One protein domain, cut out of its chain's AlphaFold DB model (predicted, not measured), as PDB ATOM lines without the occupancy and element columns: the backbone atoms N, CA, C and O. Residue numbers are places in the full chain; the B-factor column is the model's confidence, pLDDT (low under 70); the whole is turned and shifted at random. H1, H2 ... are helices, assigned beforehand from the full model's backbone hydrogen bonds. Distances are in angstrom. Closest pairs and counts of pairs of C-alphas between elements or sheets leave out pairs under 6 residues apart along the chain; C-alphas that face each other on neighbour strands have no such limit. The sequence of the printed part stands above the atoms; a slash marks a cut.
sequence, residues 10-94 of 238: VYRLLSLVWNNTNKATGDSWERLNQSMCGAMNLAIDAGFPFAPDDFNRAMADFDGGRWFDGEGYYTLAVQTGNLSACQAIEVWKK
ATOM      1  N   VAL A  10     225.943 242.127 168.001       95.56
ATOM      2  CA  VAL A  10     226.421 241.894 169.369       95.56
ATOM      3  C   VAL A  10     227.265 240.627 169.431       95.56
ATOM      4  O   VAL A  10     228.415 240.672 169.859       95.56
ATOM      5  N   TYR A  11     226.744 239.507 168.924       95.25
ATOM      6  CA  TYR A  11     227.475 238.243 168.910       95.25
ATOM      7  C   TYR A  11     228.795 238.352 168.142       95.25
ATOM      8  O   TYR A  11     229.814 237.808 168.565       95.25
ATOM      9  N   ARG A  12     228.801 239.082 167.020       96.19
ATOM     10  CA  ARG A  12     230.017 239.326 166.233       96.19
ATOM     11  C   ARG A  12     231.052 240.136 167.011       96.19
ATOM     12  O   ARG A  12     232.228 239.791 166.946       96.19
ATOM     13  N   LEU A  13     230.630 241.172 167.739       96.81
ATOM     14  CA  LEU A  13     231.523 241.966 168.584       96.81
ATOM     15  C   LEU A  13     232.134 241.107 169.697       96.81
ATOM     16  O   LEU A  13     233.351 241.094 169.856       96.81
ATOM     17  N   LEU A  14     231.308 240.343 170.414       96.25
ATOM     18  CA  LEU A  14     231.787 239.452 171.474       96.25
ATOM     19  C   LEU A  14     232.740 238.386 170.924       96.25
ATOM     20  O   LEU A  14     233.808 238.178 171.485       96.25
ATOM     21  N   SER A  15     232.413 237.788 169.773       96.38
ATOM     22  CA  SER A  15     233.293 236.831 169.088       96.38
ATOM     23  C   SER A  15     234.637 237.457 168.719       96.38
ATOM     24  O   SER A  15     235.675 236.813 168.838       96.38
ATOM     25  N   LEU A  16     234.633 238.709 168.252       96.62
ATOM     26  CA  LEU A  16     235.855 239.421 167.887       96.62
ATOM     27  C   LEU A  16     236.760 239.619 169.107       96.62
ATOM     28  O   LEU A  16     237.959 239.367 169.010       96.62
ATOM     29  N   VAL A  17     236.188 240.041 170.237       96.19
ATOM     30  CA  VAL A  17     236.929 240.257 171.486       96.19
ATOM     31  C   VAL A  17     237.423 238.929 172.050       96.19
ATOM     32  O   VAL A  17     238.622 238.779 172.273       96.19
ATOM     33  N   TRP A  18     236.544 237.939 172.192       95.44
ATOM     34  CA  TRP A  18     236.883 236.613 172.709       95.44
ATOM     35  C   TRP A  18     238.034 235.966 171.937       95.44
ATOM     36  O   TRP A  18     239.026 235.542 172.520       95.44
ATOM     37  N   ASN A  19     237.950 235.973 170.604       95.06
ATOM     38  CA  ASN A  19     238.929 235.304 169.754       95.06
ATOM     39  C   ASN A  19     240.275 236.023 169.666       95.06
ATOM     40  O   ASN A  19     241.206 235.438 169.122       95.06
ATOM     41  N   ASN A  20     240.389 237.283 170.095       95.06
ATOM     42  CA  ASN A  20     241.615 238.071 169.929       95.06
ATOM     43  C   ASN A  20     242.201 238.611 171.233       95.06
ATOM     44  O   ASN A  20     243.311 239.143 171.221       95.06
ATOM     45  N   THR A  21     241.504 238.450 172.356       92.38
ATOM     46  CA  THR A  21     242.047 238.828 173.659       92.38
ATOM     47  C   THR A  21     243.263 237.962 173.998       92.38
ATOM     48  O   THR A  21     243.339 236.804 173.602       92.38
ATOM     49  N   ASN A  22     244.236 238.540 174.705       90.25
ATOM     50  CA  ASN A  22     245.491 237.895 175.116       90.25
ATOM     51  C   ASN A  22     246.411 237.416 173.972       90.25
ATOM     52  O   ASN A  22     247.440 236.823 174.242       90.25
ATOM     53  N   LYS A  23     246.145 237.722 172.695       91.56
ATOM     54  CA  LYS A  23     247.072 237.329 171.612       91.56
ATOM     55  C   LYS A  23     248.381 238.121 171.567       91.56
ATOM     56  O   LYS A  23     249.381 237.615 171.077       91.56
ATOM     57  N   ALA A  24     248.364 239.371 172.026       91.88
ATOM     58  CA  ALA A  24     249.522 240.271 171.995       91.88
ATOM     59  C   ALA A  24     250.210 240.426 173.366       91.88
ATOM     60  O   ALA A  24     251.167 241.181 173.506       91.88
ATOM     61  N   THR A  25     249.697 239.757 174.398       89.94
ATOM     62  CA  THR A  25     250.086 239.914 175.809       89.94
ATOM     63  C   THR A  25     250.001 238.562 176.507       89.94
ATOM     64  O   THR A  25     249.275 237.706 176.035       89.94
ATOM     65  N   GLY A  26     250.625 238.371 177.672       88.62
ATOM     66  CA  GLY A  26     250.439 237.131 178.443       88.62
ATOM     67  C   GLY A  26     248.981 236.870 178.860       88.62
ATOM     68  O   GLY A  26     248.188 237.815 178.983       88.62
ATOM     69  N   ASP A  27     248.654 235.600 179.106       90.25
ATOM     70  CA  ASP A  27     247.313 235.145 179.483       90.25
ATOM     71  C   ASP A  27     246.828 235.783 180.789       90.25
ATOM     72  O   ASP A  27     247.495 235.749 181.823       90.25
ATOM     73  N   SER A  28     245.637 236.380 180.743       93.12
ATOM     74  CA  SER A  28     244.991 236.999 181.900       93.12
ATOM     75  C   SER A  28     243.477 236.856 181.806       93.12
ATOM     76  O   SER A  28     242.843 237.373 180.879       93.12
ATOM     77  N   TRP A  29     242.897 236.178 182.796       91.62
ATOM     78  CA  TRP A  29     241.447 236.049 182.950       91.62
ATOM     79  C   TRP A  29     240.781 237.386 183.258       91.62
ATOM     80  O   TRP A  29     239.700 237.670 182.751       91.62
ATOM     81  N   GLU A  30     241.437 238.233 184.051       92.75
ATOM     82  CA  GLU A  30     240.922 239.558 184.386       92.75
ATOM     83  C   GLU A  30     240.806 240.435 183.139       92.75
ATOM     84  O   GLU A  30     239.760 241.045 182.915       92.75
ATOM     85  N   ARG A  31     241.829 240.425 182.271       94.00
ATOM     86  CA  ARG A  31     241.796 241.164 181.003       94.00
ATOM     87  C   ARG A  31     240.662 240.686 180.102       94.00
ATOM     88  O   ARG A  31     239.953 241.517 179.536       94.00
ATOM     89  N   LEU A  32     240.480 239.370 179.981       93.94
ATOM     90  CA  LEU A  32     239.389 238.791 179.199       93.94
ATOM     91  C   LEU A  32     238.024 239.221 179.740       93.94
ATOM     92  O   LEU A  32     237.225 239.783 178.996       93.94
ATOM     93  N   ASN A  33     237.788 239.047 181.040       94.31
ATOM     94  CA  ASN A  33     236.509 239.372 181.668       94.31
ATOM     95  C   ASN A  33     236.178 240.870 181.574       94.31
ATOM     96  O   ASN A  33     235.057 241.232 181.216       94.31
ATOM     97  N   GLN A  34     237.158 241.744 181.827       93.50
ATOM     98  CA  GLN A  34     237.012 243.195 181.665       93.50
ATOM     99  C   GLN A  34     236.683 243.568 180.214       93.50
ATOM    100  O   GLN A  34     235.760 244.344 179.968       93.50
ATOM    101  N   SER A  35     237.388 242.979 179.243       95.19
ATOM    102  CA  SER A  35     237.175 243.264 177.817       95.19
ATOM    103  C   SER A  35     235.798 242.801 177.342       95.19
ATOM    104  O   SER A  35     235.127 243.528 176.613       95.19
ATOM    105  N   MET A  36     235.342 241.627 177.786       96.06
ATOM    106  CA  MET A  36     234.013 241.102 177.457       96.06
ATOM    107  C   MET A  36     232.894 241.949 178.073       96.06
ATOM    108  O   MET A  36     231.935 242.302 177.382       96.06
ATOM    109  N   CYS A  37     233.042 242.353 179.339       94.62
ATOM    110  CA  CYS A  37     232.104 243.266 179.989       94.62
ATOM    111  C   CYS A  37     232.060 244.631 179.279       94.62
ATOM    112  O   CYS A  37     230.979 245.138 178.971       94.62
ATOM    113  N   GLY A  38     233.226 245.189 178.941       95.19
ATOM    114  CA  GLY A  38     233.345 246.429 178.173       95.19
ATOM    115  C   GLY A  38     232.692 246.337 176.793       95.19
ATOM    116  O   GLY A  38     231.978 247.253 176.394       95.19
ATOM    117  N   ALA A  39     232.858 245.213 176.093       96.38
ATOM    118  CA  ALA A  39     232.240 244.975 174.792       96.38
ATOM    119  C   ALA A  39     230.707 244.902 174.868       96.38
ATOM    120  O   ALA A  39     230.023 245.456 174.007       96.38
ATOM    121  N   MET A  40     230.156 244.260 175.904       95.75
ATOM    122  CA  MET A  40     228.708 244.219 176.126       95.75
ATOM    123  C   MET A  40     228.147 245.608 176.451       95.75
ATOM    124  O   MET A  40     227.152 246.016 175.852       95.75
ATOM    125  N   ASN A  41     228.804 246.351 177.349       94.25
ATOM    126  CA  ASN A  41     228.422 247.732 177.654       94.25
ATOM    127  C   ASN A  41     228.440 248.588 176.388       94.25
ATOM    128  O   ASN A  41     227.433 249.214 176.078       94.25
ATOM    129  N   LEU A  42     229.518 248.513 175.599       95.31
ATOM    130  CA  LEU A  42     229.642 249.221 174.328       95.31
ATOM    131  C   LEU A  42     228.505 248.874 173.362       95.31
ATOM    132  O   LEU A  42     227.954 249.771 172.734       95.31
ATOM    133  N   ALA A  43     228.126 247.600 173.241       96.06
ATOM    134  CA  ALA A  43     227.021 247.195 172.374       96.06
ATOM    135  C   ALA A  43     225.680 247.810 172.813       96.06
ATOM    136  O   ALA A  43     224.891 248.252 171.975       96.06
ATOM    137  N   ILE A  44     225.414 247.852 174.121       94.31
ATOM    138  CA  ILE A  44     224.193 248.455 174.673       94.31
ATOM    139  C   ILE A  44     224.208 249.975 174.479       94.31
ATOM    140  O   ILE A  44     223.212 250.534 174.013       94.31
ATOM    141  N   ASP A  45     225.334 250.604 174.808       92.00
ATOM    142  CA  ASP A  45     225.588 252.043 174.746       92.00
ATOM    143  C   ASP A  45     225.508 252.593 173.323       92.00
ATOM    144  O   ASP A  45     224.799 253.562 173.057       92.00
ATOM    145  N   ALA A  46     226.153 251.912 172.377       92.44
ATOM    146  CA  ALA A  46     226.117 252.257 170.960       92.44
ATOM    147  C   ALA A  46     224.767 251.936 170.291       92.44
ATOM    148  O   ALA A  46     224.613 252.155 169.090       92.44
ATOM    149  N   GLY A  47     223.792 251.393 171.031       92.62
ATOM    150  CA  GLY A  47     222.456 251.115 170.509       92.62
ATOM    151  C   GLY A  47     222.415 249.967 169.498       92.62
ATOM    152  O   GLY A  47     221.585 249.989 168.588       92.62
ATOM    153  N   PHE A  48     223.298 248.969 169.618       96.19
ATOM    154  CA  PHE A  48     223.279 247.824 168.705       96.19
ATOM    155  C   PHE A  48     221.941 247.077 168.809       96.19
ATOM    156  O   PHE A  48     221.370 246.997 169.902       96.19
ATOM    157  N   PRO A  49     221.442 246.502 167.700       96.12
ATOM    158  CA  PRO A  49     220.262 245.657 167.736       96.12
ATOM    159  C   PRO A  49     220.615 244.287 168.327       96.12
ATOM    160  O   PRO A  49     221.461 243.567 167.789       96.12
ATOM    161  N   PHE A  50     219.935 243.924 169.411       96.12
ATOM    162  CA  PHE A  50     220.047 242.616 170.055       96.12
ATOM    163  C   PHE A  50     219.028 241.641 169.469       96.12
ATOM    164  O   PHE A  50     217.851 241.969 169.293       96.12
ATOM    165  N   ALA A  51     219.472 240.417 169.208       94.88
ATOM    166  CA  ALA A  51     218.591 239.282 168.999       94.88
ATOM    167  C   ALA A  51     218.112 238.728 170.357       94.88
ATOM    168  O   ALA A  51     218.862 238.779 171.335       94.88
ATOM    169  N   PRO A  52     216.904 238.135 170.436       93.12
ATOM    170  CA  PRO A  52     216.351 237.619 171.695       93.12
ATOM    171  C   PRO A  52     217.239 236.600 172.423       93.12
ATOM    172  O   PRO A  52     217.167 236.485 173.641       93.12
ATOM    173  N   ASP A  53     218.074 235.871 171.680       93.69
ATOM    174  CA  ASP A  53     218.928 234.801 172.200       93.69
ATOM    175  C   ASP A  53     220.378 235.244 172.479       93.69
ATOM    176  O   ASP A  53     221.186 234.458 172.968       93.69
ATOM    177  N   ASP A  54     220.734 236.505 172.206       94.19
ATOM    178  CA  ASP A  54     222.123 236.980 172.318       94.19
ATOM    179  C   ASP A  54     222.700 236.808 173.724       94.19
ATOM    180  O   ASP A  54     223.874 236.480 173.875       94.19
ATOM    181  N   PHE A  55     221.875 236.969 174.758       93.31
ATOM    182  CA  PHE A  55     222.302 236.797 176.143       93.31
ATOM    183  C   PHE A  55     222.485 235.327 176.540       93.31
ATOM    184  O   PHE A  55     223.428 235.018 177.268       93.31
ATOM    185  N   ASN A  56     221.663 234.403 176.026       92.44
ATOM    186  CA  ASN A  56     221.910 232.965 176.207       92.44
ATOM    187  C   ASN A  56     223.219 232.559 175.532       92.44
ATOM    188  O   ASN A  56     224.040 231.874 176.136       92.44
ATOM    189  N   ARG A  57     223.432 233.026 174.298       92.50
ATOM    190  CA  ARG A  57     224.654 232.748 173.541       92.50
ATOM    191  C   ARG A  57     225.879 233.360 174.196       92.50
ATOM    192  O   ARG A  57     226.913 232.714 174.247       92.50
ATOM    193  N   ALA A  58     225.762 234.560 174.761       92.44
ATOM    194  CA  ALA A  58     226.850 235.165 175.517       92.44
ATOM    195  C   ALA A  58     227.241 234.330 176.747       92.44
ATOM    196  O   ALA A  58     228.424 234.179 177.040       92.44
ATOM    197  N   MET A  59     226.254 233.751 177.437       91.56
ATOM    198  CA  MET A  59     226.492 232.856 178.570       91.56
ATOM    199  C   MET A  59     227.120 231.524 178.148       91.56
ATOM    200  O   MET A  59     228.032 231.060 178.825       91.56
ATOM    201  N   ALA A  60     226.641 230.921 177.057       92.81
ATOM    202  CA  ALA A  60     227.069 229.597 176.608       92.81
ATOM    203  C   ALA A  60     228.413 229.612 175.861       92.81
ATOM    204  O   ALA A  60     229.281 228.794 176.150       92.81
ATOM    205  N   ASP A  61     228.592 230.545 174.925       93.94
ATOM    206  CA  ASP A  61     229.713 230.527 173.978       93.94
ATOM    207  C   ASP A  61     230.949 231.275 174.511       93.94
ATOM    208  O   ASP A  61     232.058 231.026 174.044       93.94
ATOM    209  N   PHE A  62     230.777 232.187 175.480       93.44
ATOM    210  CA  PHE A  62     231.848 233.065 175.981       93.44
ATOM    211  C   PHE A  62     232.005 233.054 177.512       93.44
ATOM    212  O   PHE A  62     232.438 234.051 178.093       93.44
ATOM    213  N   ASP A  63     231.602 231.966 178.175       88.38
ATOM    214  CA  ASP A  63     231.661 231.799 179.639       88.38
ATOM    215  C   ASP A  63     231.126 233.023 180.412       88.38
ATOM    216  O   ASP A  63     231.765 233.582 181.311       88.38
ATOM    217  N   GLY A  64     229.924 233.478 180.035       87.31
ATOM    218  CA  GLY A  64     229.315 234.687 180.599       87.31
ATOM    219  C   GLY A  64     229.211 234.669 182.126       87.31
ATOM    220  O   GLY A  64     229.275 235.716 182.760       87.31
ATOM    221  N   GLY A  65     229.167 233.493 182.760       87.69
ATOM    222  CA  GLY A  65     229.132 233.376 184.221       87.69
ATOM    223  C   GLY A  65     230.279 234.088 184.955       87.69
ATOM    224  O   GLY A  65     230.137 234.380 186.141       87.69
ATOM    225  N   ARG A  66     231.393 234.393 184.274       87.38
ATOM    226  CA  ARG A  66     232.575 235.044 184.860       87.38
ATOM    227  C   ARG A  66     232.573 236.570 184.809       87.38
ATOM    228  O   ARG A  66     233.239 237.188 185.634       87.38
ATOM    229  N   TRP A  67     231.869 237.176 183.857       89.94
ATOM    230  CA  TRP A  67     231.973 238.616 183.574       89.94
ATOM    231  C   TRP A  67     230.625 239.336 183.468       89.94
ATOM    232  O   TRP A  67     230.585 240.559 183.354       89.94
ATOM    233  N   PHE A  68     229.520 238.597 183.498       84.06
ATOM    234  CA  PHE A  68     228.208 239.106 183.137       84.06
ATOM    235  C   PHE A  68     227.442 239.716 184.322       84.06
ATOM    236  O   PHE A  68     227.091 239.017 185.274       84.06
ATOM    237  N   ASP A  69     227.080 240.999 184.221       80.00
ATOM    238  CA  ASP A  69     226.173 241.675 185.159       80.00
ATOM    239  C   ASP A  69     224.772 241.851 184.555       80.00
ATOM    240  O   ASP A  69     224.449 242.850 183.911       80.00
ATOM    241  N   GLY A  70     223.900 240.869 184.782       82.94
ATOM    242  CA  GLY A  70     222.586 240.854 184.141       82.94
ATOM    243  C   GLY A  70     221.650 242.005 184.515       82.94
ATOM    244  O   GLY A  70     220.900 242.462 183.655       82.94
ATOM    245  N   GLU A  71     221.664 242.481 185.762       89.69
ATOM    246  CA  GLU A  71     220.801 243.609 186.149       89.69
ATOM    247  C   GLU A  71     221.466 244.961 185.866       89.69
ATOM    248  O   GLU A  71     220.761 245.927 185.549       89.69
ATOM    249  N   GLY A  72     222.801 245.034 185.911       90.19
ATOM    250  CA  GLY A  72     223.558 246.196 185.449       90.19
ATOM    251  C   GLY A  72     223.313 246.478 183.970       90.19
ATOM    252  O   GLY A  72     222.906 247.587 183.625       90.19
ATOM    253  N   TYR A  73     223.419 245.462 183.107       92.81
ATOM    254  CA  TYR A  73     223.135 245.596 181.673       92.81
ATOM    255  C   TYR A  73     221.683 245.977 181.390       92.81
ATOM    256  O   TYR A  73     221.423 246.802 180.516       92.81
ATOM    257  N   TYR A  74     220.726 245.435 182.147       93.62
ATOM    258  CA  TYR A  74     219.325 245.831 182.001       93.62
ATOM    259  C   TYR A  74     219.107 247.296 182.389       93.62
ATOM    260  O   TYR A  74     218.400 248.032 181.702       93.62
ATOM    261  N   THR A  75     219.750 247.739 183.470       91.75
ATOM    262  CA  THR A  75     219.707 249.136 183.908       91.75
ATOM    263  C   THR A  75     220.322 250.058 182.864       91.75
ATOM    264  O   THR A  75     219.705 251.068 182.522       91.75
ATOM    265  N   LEU A  76     221.468 249.676 182.299       91.38
ATOM    266  CA  LEU A  76     222.114 250.409 181.218       91.38
ATOM    267  C   LEU A  76     221.203 250.492 179.988       91.38
ATOM    268  O   LEU A  76     220.915 251.589 179.527       91.38
ATOM    269  N   ALA A  77     220.646 249.368 179.529       92.75
ATOM    270  CA  ALA A  77     219.747 249.322 178.375       92.75
ATOM    271  C   ALA A  77     218.503 250.206 178.554       92.75
ATOM    272  O   ALA A  77     218.067 250.886 177.623       92.75
ATOM    273  N   VAL A  78     217.936 250.242 179.764       91.69
ATOM    274  CA  VAL A  78     216.817 251.135 180.081       91.69
ATOM    275  C   VAL A  78     217.258 252.600 180.068       91.69
ATOM    276  O   VAL A  78     216.531 253.444 179.536       91.69
ATOM    277  N   GLN A  79     218.433 252.925 180.613       88.62
ATOM    278  CA  GLN A  79     218.966 254.289 180.629       88.62
ATOM    279  C   GLN A  79     219.279 254.801 179.219       88.62
ATOM    280  O   GLN A  79     218.833 255.898 178.880       88.62
ATOM    281  N   THR A  80     219.934 253.993 178.382       88.94
ATOM    282  CA  THR A  80     220.268 254.333 176.988       88.94
ATOM    283  C   THR A  80     219.074 254.261 176.041       88.94
ATOM    284  O   THR A  80     219.135 254.756 174.921       88.94
ATOM    285  N   GLY A  81     217.960 253.669 176.478       88.69
ATOM    286  CA  GLY A  81     216.767 253.515 175.648       88.69
ATOM    287  C   GLY A  81     216.895 252.418 174.588       88.69
ATOM    288  O   GLY A  81     216.068 252.361 173.677       88.69
ATOM    289  N   ASN A  82     217.879 251.518 174.705       92.69
ATOM    290  CA  ASN A  82     218.017 250.373 173.812       92.69
ATOM    291  C   ASN A  82     216.929 249.322 174.108       92.69
ATOM    292  O   ASN A  82     217.077 248.426 174.946       92.69
ATOM    293  N   LEU A  83     215.801 249.438 173.400       93.31
ATOM    294  CA  LEU A  83     214.646 248.551 173.562       93.31
ATOM    295  C   LEU A  83     214.948 247.100 173.184       93.31
ATOM    296  O   LEU A  83     214.437 246.198 173.847       93.31
ATOM    297  N   SER A  84     215.774 246.875 172.159       96.06
ATOM    298  CA  SER A  84     216.127 245.521 171.719       96.06
ATOM    299  C   SER A  84     216.917 244.775 172.798       96.06
ATOM    300  O   SER A  84     216.591 243.634 173.122       96.06
ATOM    301  N   ALA A  85     217.869 245.456 173.446       95.50
ATOM    302  CA  ALA A  85     218.610 244.917 174.581       95.50
ATOM    303  C   ALA A  85     217.678 244.620 175.764       95.50
ATOM    304  O   ALA A  85     217.738 243.534 176.333       95.50
ATOM    305  N   CYS A  86     216.755 245.537 176.093       95.12
ATOM    306  CA  CYS A  86     215.767 245.306 177.153       95.12
ATOM    307  C   CYS A  86     214.951 244.028 176.901       95.12
ATOM    308  O   CYS A  86     214.814 243.199 177.798       95.12
ATOM    309  N   GLN A  87     214.433 243.861 175.682       95.44
ATOM    310  CA  GLN A  87     213.624 242.702 175.297       95.44
ATOM    311  C   GLN A  87     214.428 241.401 175.343       95.44
ATOM    312  O   GLN A  87     213.944 240.401 175.867       95.44
ATOM    313  N   ALA A  88     215.663 241.407 174.839       95.19
ATOM    314  CA  ALA A  88     216.519 240.227 174.869       95.19
ATOM    315  C   ALA A  88     216.871 239.810 176.312       95.19
ATOM    316  O   ALA A  88     216.841 238.623 176.632       95.19
ATOM    317  N   ILE A  89     217.111 240.764 177.223       93.94
ATOM    318  CA  ILE A  89     217.319 240.458 178.650       93.94
ATOM    319  C   ILE A  89     216.042 239.910 179.294       93.94
ATOM    320  O   ILE A  89     216.112 238.971 180.083       93.94
ATOM    321  N   GLU A  90     214.877 240.477 178.979       94.31
ATOM    322  CA  GLU A  90     213.583 240.003 179.487       94.31
ATOM    323  C   GLU A  90     213.307 238.552 179.074       94.31
ATOM    324  O   GLU A  90     212.897 237.745 179.911       94.31
ATOM    325  N   VAL A  91     213.618 238.199 177.822       93.88
ATOM    326  CA  VAL A  91     213.543 236.822 177.313       93.88
ATOM    327  C   VAL A  91     214.527 235.915 178.049       93.88
ATOM    328  O   VAL A  91     214.126 234.871 178.565       93.88
ATOM    329  N   TRP A  92     215.790 236.329 178.173       92.00
ATOM    330  CA  TRP A  92     216.831 235.566 178.867       92.00
ATOM    331  C   TRP A  92     216.496 235.304 180.344       92.00
ATOM    332  O   TRP A  92     216.600 234.177 180.830       92.00
ATOM    333  N   LYS A  93     216.027 236.331 181.060       90.38
ATOM    334  CA  LYS A  93     215.593 236.235 182.461       90.38
ATOM    335  C   LYS A  93     214.219 235.584 182.632       90.38
ATOM    336  O   LYS A  93     213.836 235.330 183.771       90.38
ATOM    337  N   LYS A  94     213.475 235.348 181.544       91.69
ATOM    338  CA  LYS A  94     212.068 234.907 181.561       91.69
ATOM    339  C   LYS A  94     211.189 235.807 182.440       91.69
ATOM    340  O   LYS A  94     210.327 235.331 183.174       91.69
TER     341      LYS A  94
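What this domain is: This is residues 10 to 94 of the 238 residues of an uncharacterized protein of marine sediment metagenome (UniProt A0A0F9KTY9). The longest helix, H2, folds back along H1 in a helical hairpin, and a second hairpin, H4 and H5, packs on the end of H2. Short H3 bridges H1 and H5, while residues 23 to 28 stick out at the far end. The printed part has 85 residues with five named helices, H1 to H5 in chain order, and is all helix. It is compact, with a radius of gyration of the C-alphas of 12.5 A, spanning 38 by 22 by 20 A.

Where its parts are: H2, residues 29 to 45, is 24.0 A long. H1, residues 10 to 20, begins at C-alpha 10 (226.421, 241.894, 169.369). H3 is residues 54 to 61, H4 70 to 80, and H5 83 to 93, ending at C-alpha 93 (215.593, 236.235, 182.461).

How they stand to each other: H2 touches H1 at 25 degrees, a shallow tilt, opposite ways; their closest C-alphas, Ala 43 and Val 10, are 6.1 A apart. With residues 40 to 45 alone, H2 touches H4, closest C-alphas Ile 44 and Ala 77, 5.9 A. In each helix every O i to N i+4 pair is within hydrogen-bond range.

The domain as a whole: The printed part has no cut, no long link and no residue under pLDDT 70.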